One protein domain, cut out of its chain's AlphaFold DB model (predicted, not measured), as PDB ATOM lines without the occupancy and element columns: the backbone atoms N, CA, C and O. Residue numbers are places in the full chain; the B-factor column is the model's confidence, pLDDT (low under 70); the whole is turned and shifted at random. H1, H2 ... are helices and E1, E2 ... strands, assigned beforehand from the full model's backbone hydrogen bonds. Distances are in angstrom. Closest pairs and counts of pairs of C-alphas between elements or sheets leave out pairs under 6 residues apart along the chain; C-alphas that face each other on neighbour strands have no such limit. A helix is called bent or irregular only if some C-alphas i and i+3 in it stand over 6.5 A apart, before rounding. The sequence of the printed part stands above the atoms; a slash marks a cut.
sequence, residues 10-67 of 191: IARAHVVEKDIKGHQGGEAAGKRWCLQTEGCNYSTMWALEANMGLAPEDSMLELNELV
ATOM      1  N   ILE A  10     -20.246 136.548 238.783       88.56
ATOM      2  CA  ILE A  10     -19.698 137.048 237.518       88.56
ATOM      3  C   ILE A  10     -19.477 138.554 237.662       88.56
ATOM      4  O   ILE A  10     -20.426 139.328 237.750       88.56
ATOM      5  N   ALA A  11     -18.214 138.977 237.696       88.38
ATOM      6  CA  ALA A  11     -17.850 140.381 237.870       88.38
ATOM      7  C   ALA A  11     -17.963 141.170 236.559       88.38
ATOM      8  O   ALA A  11     -18.449 142.302 236.542       88.38
ATOM      9  N   ARG A  12     -17.495 140.582 235.454       88.31
ATOM     10  CA  ARG A  12     -17.513 141.183 234.113       88.31
ATOM     11  C   ARG A  12     -17.750 140.114 233.059       88.31
ATOM     12  O   ARG A  12     -17.447 138.943 233.277       88.31
ATOM     13  N   ALA A  13     -18.276 140.519 231.910       88.75
ATOM     14  CA  ALA A  13     -18.432 139.647 230.759       88.75
ATOM     15  C   ALA A  13     -18.075 140.401 229.473       88.75
ATOM     16  O   ALA A  13     -18.428 141.569 229.306       88.75
ATOM     17  N   HIS A  14     -17.364 139.725 228.579       91.50
ATOM     18  CA  HIS A  14     -16.862 140.255 227.320       91.50
ATOM     19  C   HIS A  14     -17.280 139.331 226.182       91.50
ATOM     20  O   HIS A  14     -17.160 138.114 226.288       91.50
ATOM     21  N   VAL A  15     -17.756 139.906 225.081       91.38
ATOM     22  CA  VAL A  15     -18.047 139.144 223.865       91.38
ATOM     23  C   VAL A  15     -16.761 139.038 223.056       91.38
ATOM     24  O   VAL A  15     -16.138 140.054 222.745       91.38
ATOM     25  N   VAL A  16     -16.356 137.812 222.742       91.88
ATOM     26  CA  VAL A  16     -15.129 137.501 222.004       91.88
ATOM     27  C   VAL A  16     -15.452 136.601 220.820       91.88
ATOM     28  O   VAL A  16     -16.295 135.716 220.917       91.88
ATOM     29  N   GLU A  17     -14.785 136.813 219.693       91.06
ATOM     30  CA  GLU A  17     -14.865 135.906 218.549       91.06
ATOM     31  C   GLU A  17     -13.793 134.819 218.722       91.06
ATOM     32  O   GLU A  17     -12.613 135.139 218.884       91.06
ATOM     33  N   LYS A  18     -14.190 133.542 218.741       84.88
ATOM     34  CA  LYS A  18     -13.267 132.403 218.855       84.88
ATOM     35  C   LYS A  18     -13.390 131.477 217.651       84.88
ATOM     36  O   LYS A  18     -14.492 131.171 217.196       84.88
ATOM     37  N   ASP A  19     -12.243 131.000 217.176       79.44
ATOM     38  CA  ASP A  19     -12.166 129.906 216.210       79.44
ATOM     39  C   ASP A  19     -12.451 128.584 216.936       79.44
ATOM     40  O   ASP A  19     -11.697 128.184 217.831       79.44
ATOM     41  N   ILE A  20     -13.530 127.894 216.567       70.75
ATOM     42  CA  ILE A  20     -13.862 126.597 217.161       70.75
ATOM     43  C   ILE A  20     -13.234 125.491 216.314       70.75
ATOM     44  O   ILE A  20     -13.443 125.393 215.105       70.75
ATOM     45  N   LYS A  21     -12.443 124.625 216.952       61.88
ATOM     46  CA  LYS A  21     -11.928 123.407 216.318       61.88
ATOM     47  C   LYS A  21     -13.003 122.324 216.423       61.88
ATOM     48  O   LYS A  21     -13.503 122.081 217.518       61.88
ATOM     49  N   GLY A  22     -13.364 121.693 215.304       53.12
ATOM     50  CA  GLY A  22     -14.354 120.616 215.290       53.12
ATOM     51  C   GLY A  22     -13.986 119.484 216.257       53.12
ATOM     52  O   GLY A  22     -12.813 119.141 216.414       53.12
ATOM     53  N   HIS A  23     -14.999 118.889 216.893       45.12
ATOM     54  CA  HIS A  23     -14.873 117.879 217.956       45.12
ATOM     55  C   HIS A  23     -14.196 116.556 217.521       45.12
ATOM     56  O   HIS A  23     -14.010 115.657 218.338       45.12
ATOM     57  N   GLN A  24     -13.796 116.416 216.251       39.19
ATOM     58  CA  GLN A  24     -13.057 115.267 215.727       39.19
ATOM     59  C   GLN A  24     -12.066 115.699 214.640       39.19
ATOM     60  O   GLN A  24     -12.394 115.631 213.467       39.19
ATOM     61  N   GLY A  25     -10.858 116.138 215.012       41.69
ATOM     62  CA  GLY A  25      -9.644 116.056 214.174       41.69
ATOM     63  C   GLY A  25      -9.664 116.593 212.728       41.69
ATOM     64  O   GLY A  25      -8.700 116.352 212.006       41.69
ATOM     65  N   GLY A  26     -10.694 117.312 212.292       38.28
ATOM     66  CA  GLY A  26     -10.910 117.682 210.898       38.28
ATOM     67  C   GLY A  26     -11.746 118.951 210.792       38.28
ATOM     68  O   GLY A  26     -12.849 119.011 211.322       38.28
ATOM     69  N   GLU A  27     -11.156 119.934 210.110       47.41
ATOM     70  CA  GLU A  27     -11.667 121.258 209.728       47.41
ATOM     71  C   GLU A  27     -12.116 122.210 210.858       47.41
ATOM     72  O   GLU A  27     -12.773 121.859 211.839       47.41
ATOM     73  N   ALA A  28     -11.693 123.473 210.728       53.25
ATOM     74  CA  ALA A  28     -12.095 124.553 211.619       53.25
ATOM     75  C   ALA A  28     -13.601 124.787 211.454       53.25
ATOM     76  O   ALA A  28     -14.066 125.139 210.368       53.25
ATOM     77  N   ALA A  29     -14.360 124.608 212.532       56.97
ATOM     78  CA  ALA A  29     -15.800 124.806 212.571       56.97
ATOM     79  C   ALA A  29     -16.125 126.305 212.697       56.97
ATOM     80  O   ALA A  29     -16.793 126.728 213.632       56.97
ATOM     81  N   GLY A  30     -15.629 127.116 211.759       73.50
ATOM     82  CA  GLY A  30     -15.908 128.548 211.666       73.50
ATOM     83  C   GLY A  30     -15.550 129.377 212.908       73.50
ATOM     84  O   GLY A  30     -14.993 128.903 213.900       73.50
ATOM     85  N   LYS A  31     -15.874 130.668 212.826       82.31
ATOM     86  CA  LYS A  31     -15.797 131.601 213.951       82.31
ATOM     87  C   LYS A  31     -17.150 131.666 214.642       82.31
ATOM     88  O   LYS A  31     -18.167 131.819 213.965       82.31
ATOM     89  N   ARG A  32     -17.169 131.574 215.972       86.44
ATOM     90  CA  ARG A  32     -18.374 131.813 216.779       86.44
ATOM     91  C   ARG A  32     -18.136 132.940 217.774       86.44
ATOM     92  O   ARG A  32     -17.025 133.144 218.264       86.44
ATOM     93  N   TRP A  33     -19.208 133.659 218.080       88.38
ATOM     94  CA  TRP A  33     -19.228 134.614 219.178       88.38
ATOM     95  C   TRP A  33     -19.393 133.855 220.491       88.38
ATOM     96  O   TRP A  33     -20.357 133.117 220.673       88.38
ATOM     97  N   CYS A  34     -18.453 134.044 221.406       89.00
ATOM     98  CA  CYS A  34     -18.460 133.447 222.730       89.00
ATOM     99  C   CYS A  34     -18.545 134.544 223.789       89.00
ATOM    100  O   CYS A  34     -17.949 135.615 223.656       89.00
ATOM    101  N   LEU A  35     -19.252 134.258 224.878       89.81
ATOM    102  CA  LEU A  35     -19.237 135.094 226.069       89.81
ATOM    103  C   LEU A  35     -18.107 134.622 226.988       89.81
ATOM    104  O   LEU A  35     -18.117 133.490 227.458       89.81
ATOM    105  N   GLN A  36     -17.134 135.487 227.247       91.56
ATOM    106  CA  GLN A  36     -16.077 135.242 228.219       91.56
ATOM    107  C   GLN A  36     -16.383 135.996 229.510       91.56
ATOM    108  O   GLN A  36     -16.558 137.213 229.492       91.56
ATOM    109  N   THR A  37     -16.429 135.282 230.630       91.56
ATOM    110  CA  THR A  37     -16.752 135.851 231.941       91.56
ATOM    111  C   THR A  37     -15.515 135.964 232.823       91.56
ATOM    112  O   THR A  37     -14.610 135.133 232.778       91.56
ATOM    113  N   GLU A  38     -15.486 136.997 233.659       92.31
ATOM    114  CA  GLU A  38     -14.604 137.079 234.816       92.31
ATOM    115  C   GLU A  38     -15.375 136.612 236.047       92.31
ATOM    116  O   GLU A  38     -16.294 137.287 236.515       92.31
ATOM    117  N   GLY A  39     -14.997 135.444 236.554       90.44
ATOM    118  CA  GLY A  39     -15.759 134.711 237.559       90.44
ATOM    119  C   GLY A  39     -16.392 133.453 236.967       90.44
ATOM    120  O   GLY A  39     -16.590 133.344 235.754       90.44
ATOM    121  N   CYS A  40     -16.664 132.485 237.839       89.75
ATOM    122  CA  CYS A  40     -17.168 131.167 237.475       89.75
ATOM    123  C   CYS A  40     -18.365 130.822 238.363       89.75
ATOM    124  O   CYS A  40     -18.219 130.643 239.572       89.75
ATOM    125  N   ASN A  41     -19.555 130.731 237.764       90.69
ATOM    126  CA  ASN A  41     -20.756 130.269 238.453       90.69
ATOM    127  C   ASN A  41     -21.732 129.585 237.483       90.69
ATOM    128  O   ASN A  41     -22.584 130.232 236.871       90.69
ATOM    129  N   TYR A  42     -21.634 128.259 237.391       89.81
ATOM    130  CA  TYR A  42     -22.490 127.428 236.538       89.81
ATOM    131  C   TYR A  42     -23.984 127.609 236.830       89.81
ATOM    132  O   TYR A  42     -24.778 127.813 235.914       89.81
ATOM    133  N   SER A  43     -24.362 127.630 238.112       88.69
ATOM    134  CA  SER A  43     -25.765 127.759 238.527       88.69
ATOM    135  C   SER A  43     -26.401 129.065 238.052       88.69
ATOM    136  O   SER A  43     -27.563 129.088 237.649       88.69
ATOM    137  N   THR A  44     -25.621 130.149 238.039       87.31
ATOM    138  CA  THR A  44     -26.089 131.451 237.561       87.31
ATOM    139  C   THR A  44     -26.270 131.454 236.051       87.31
ATOM    140  O   THR A  44     -27.231 132.046 235.568       87.31
ATOM    141  N   MET A  45     -25.411 130.755 235.304       86.69
ATOM    142  CA  MET A  45     -25.569 130.649 233.853       86.69
ATOM    143  C   MET A  45     -26.822 129.867 233.459       86.69
ATOM    144  O   MET A  45     -27.567 130.310 232.587       86.69
ATOM    145  N   TRP A  46     -27.109 128.767 234.156       87.00
ATOM    146  CA  TRP A  46     -28.336 127.993 233.951       87.00
ATOM    147  C   TRP A  46     -29.588 128.767 234.369       87.00
ATOM    148  O   TRP A  46     -30.589 128.771 233.658       87.00
ATOM    149  N   ALA A  47     -29.529 129.479 235.497       84.94
ATOM    150  CA  ALA A  47     -30.629 130.329 235.940       84.94
ATOM    151  C   ALA A  47     -30.890 131.483 234.963       84.94
ATOM    152  O   ALA A  47     -32.038 131.881 234.778       84.94
ATOM    153  N   LEU A  48     -29.847 132.029 234.331       81.19
ATOM    154  CA  LEU A  48     -29.988 133.091 233.341       81.19
ATOM    155  C   LEU A  48     -30.734 132.598 232.099       81.19
ATOM    156  O   LEU A  48     -31.615 133.311 231.627       81.19
ATOM    157  N   GLU A  49     -30.437 131.391 231.613       80.19
ATOM    158  CA  GLU A  49     -31.203 130.759 230.531       80.19
ATOM    159  C   GLU A  49     -32.661 130.509 230.958       80.19
ATOM    160  O   GLU A  49     -33.590 130.989 230.303       80.19
ATOM    161  N   ALA A  50     -32.875 129.864 232.110       80.00
ATOM    162  CA  ALA A  50     -34.210 129.528 232.609       80.00
ATOM    163  C   ALA A  50     -35.100 130.765 232.834       80.00
ATOM    164  O   ALA A  50     -36.279 130.773 232.477       80.00
ATOM    165  N   ASN A  51     -34.536 131.848 233.377       76.75
ATOM    166  CA  ASN A  51     -35.256 133.096 233.654       76.75
ATOM    167  C   ASN A  51     -35.591 133.909 232.393       76.75
ATOM    168  O   ASN A  51     -36.257 134.943 232.494       76.75
ATOM    169  N   MET A  52     -35.113 133.501 231.215       73.38
ATOM    170  CA  MET A  52     -35.496 134.135 229.953       73.38
ATOM    171  C   MET A  52     -36.734 133.507 229.315       73.38
ATOM    172  O   MET A  52     -37.309 134.139 228.434       73.38
ATOM    173  N   GLY A  53     -37.203 132.350 229.802       67.88
ATOM    174  CA  GLY A  53     -38.474 131.749 229.377       67.88
ATOM    175  C   GLY A  53     -38.549 131.431 227.880       67.88
ATOM    176  O   GLY A  53     -39.646 131.365 227.328       67.88
ATOM    177  N   LEU A  54     -37.393 131.292 227.227       71.38
ATOM    178  CA  LEU A  54     -37.268 130.971 225.810       71.38
ATOM    179  C   LEU A  54     -37.488 129.469 225.607       71.38
ATOM    180  O   LEU A  54     -37.160 128.659 226.477       71.38
ATOM    181  N   ALA A  55     -38.060 129.100 224.461       70.88
ATOM    182  CA  ALA A  55     -38.114 127.704 224.051       70.88
ATOM    183  C   ALA A  55     -36.681 127.172 223.821       70.88
ATOM    184  O   ALA A  55     -35.790 127.972 223.524       70.88
ATOM    185  N   PRO A  56     -36.426 125.855 223.946       68.94
ATOM    186  CA  PRO A  56     -35.087 125.284 223.767       68.94
ATOM    187  C   PRO A  56     -34.436 125.661 222.427       68.94
ATOM    188  O   PRO A  56     -33.227 125.867 222.367       68.94
ATOM    189  N   GLU A  57     -35.238 125.785 221.367       70.31
ATOM    190  CA  GLU A  57     -34.814 126.223 220.033       70.31
ATOM    191  C   GLU A  57     -34.361 127.691 219.948       70.31
ATOM    192  O   GLU A  57     -33.572 128.024 219.066       70.31
ATOM    193  N   ASP A  58     -34.805 128.541 220.877       72.88
ATOM    194  CA  ASP A  58     -34.453 129.963 220.962       72.88
ATOM    195  C   ASP A  58     -33.465 130.240 222.111       72.88
ATOM    196  O   ASP A  58     -33.301 131.388 222.545       72.88
ATOM    197  N   SER A  59     -32.807 129.201 222.643       74.81
ATOM    198  CA  SER A  59     -31.803 129.397 223.685       74.81
ATOM    199  C   SER A  59     -30.653 130.252 223.158       74.81
ATOM    200  O   SER A  59     -29.996 129.936 222.169       74.81
ATOM    201  N   MET A  60     -30.392 131.362 223.848       77.81
ATOM    202  CA  MET A  60     -29.290 132.260 223.502       77.81
ATOM    203  C   MET A  60     -27.923 131.732 223.963       77.81
ATOM    204  O   MET A  60     -26.902 132.318 223.607       77.81
ATOM    205  N   LEU A  61     -27.890 130.682 224.792       81.31
ATOM    206  CA  LEU A  61     -26.669 130.137 225.382       81.31
ATOM    207  C   LEU A  61     -26.588 128.626 225.159       81.31
ATOM    208  O   LEU A  61     -27.396 127.864 225.677       81.31
ATOM    209  N   GLU A  62     -25.546 128.174 224.466       83.25
ATOM    210  CA  GLU A  62     -25.260 126.748 224.291       83.25
ATOM    211  C   GLU A  62     -24.638 126.160 225.574       83.25
ATOM    212  O   GLU A  62     -23.420 126.059 225.715       83.25
ATOM    213  N   LEU A  63     -25.475 125.764 226.540       82.56
ATOM    214  CA  LEU A  63     -25.012 125.279 227.851       82.56
ATOM    215  C   LEU A  63     -24.184 123.984 227.807       82.56
ATOM    216  O   LEU A  63     -23.412 123.725 228.730       82.56
ATOM    217  N   ASN A  64     -24.339 123.173 226.758       83.62
ATOM    218  CA  ASN A  64     -23.577 121.931 226.582       83.62
ATOM    219  C   ASN A  64     -22.114 122.180 226.182       83.62
ATOM    220  O   ASN A  64     -21.277 121.301 226.367       83.62
ATOM    221  N   GLU A  65     -21.803 123.363 225.647       84.56
ATOM    222  CA  GLU A  65     -20.441 123.772 225.278       84.56
ATOM    223  C   GLU A  65     -19.809 124.695 226.337       84.56
ATOM    224  O   GLU A  65     -18.749 125.285 226.119       84.56
ATOM    225  N   LEU A  66     -20.453 124.838 227.500       88.06
ATOM    226  CA  LEU A  66     -19.984 125.719 228.556       88.06
ATOM    227  C   LEU A  66     -18.739 125.132 229.233       88.06
ATOM    228  O   LEU A  66     -18.742 124.014 229.745       88.06
ATOM    229  N   VAL A  67     -17.667 125.922 229.248       89.50
ATOM    230  CA  VAL A  67     -16.363 125.551 229.808       89.50
ATOM    231  C   VAL A  67     -15.921 126.571 230.850       89.50
ATOM    232  O   VAL A  67     -16.176 127.768 230.705       89.50
TER     233      VAL A  67
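AT A GLANCE: This is residues 10 to 67 of the 191 residues of the protein "DNA-directed RNA polymerase" of Florenciella parvula (UniProt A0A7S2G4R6). A long, strongly bent hairpin of two strands, E1 and E2, makes one side of a loose model, and one short helix, H1, follows past the end of the hairpin where E1 begins and E2 ends, far from its tip loop at residues 22 to 27. After H1 a tail without named elements, residues 51 to 67, swings out, with residues 53 to 58 sticking out free, and then folds back toward the hairpin's side of the model. The printed part has 58 residues with two named strands and one named helix, in the order E1, E2, H1; the sheet, in the order E1 - E2, is antiparallel and the class is mixed, helices and strands. The whole is loose, with a radius of gyration of the C-alphas of 13.1 A, and it spans 36 by 27 by 16 A.

HOW THE PARTS SIT: Begin with the sheet, where E1, residues 12 to 21, and E2, residues 28 to 38, are antiparallel neighbours at 158 degrees between their directions and form a hairpin. Look along the pair and you will find C-alphas 13 and 37 facing each other at 4.3 A, and C-alphas 21 and 28 at 4.8 A. N 14 and O 36 are within hydrogen-bond range at 2.8 A, and so are N 32 and O 18 at 3.0 A. Look next at residue 17, where E1 bends by 60 degrees, and at residue 31, where E2 bends by 67 degrees. A tight link of 3 residues runs from E2 to H1, residues 42 to 50. E1 and H1 are apart. In H1 every O i to N i+4 pair is within hydrogen-bond range.

IN THESE COORDINATES: Find C-alpha 12 at (-17.513, 141.183, 234.113); from there E1 runs 25.8 A to C-alpha 21. E2, the longest strand with 11 residues, runs back 26.5 A from C-alpha 28 at (-12.095, 124.553, 211.619) to C-alpha 38. H1 measures 12.5 A from C-alpha 42 to C-alpha 50, which you find at (-34.210, 129.528, 232.609).

THE WHOLE: The two C-alphas farthest apart are those of Gly 26 and Asn 51, at 36.7 A, while the C-alphas of Ile 10 and Val 67, first and last printed, are 14.2 A apart. The printed part has no cut. The link from E1 to E2, 6 residues, is short, and no link between named elements is long. In the B-factor column the mean pLDDT of the printed part is 78.1; look for values under 70 at residues 21 to 29, at residue 53 and at residue 56.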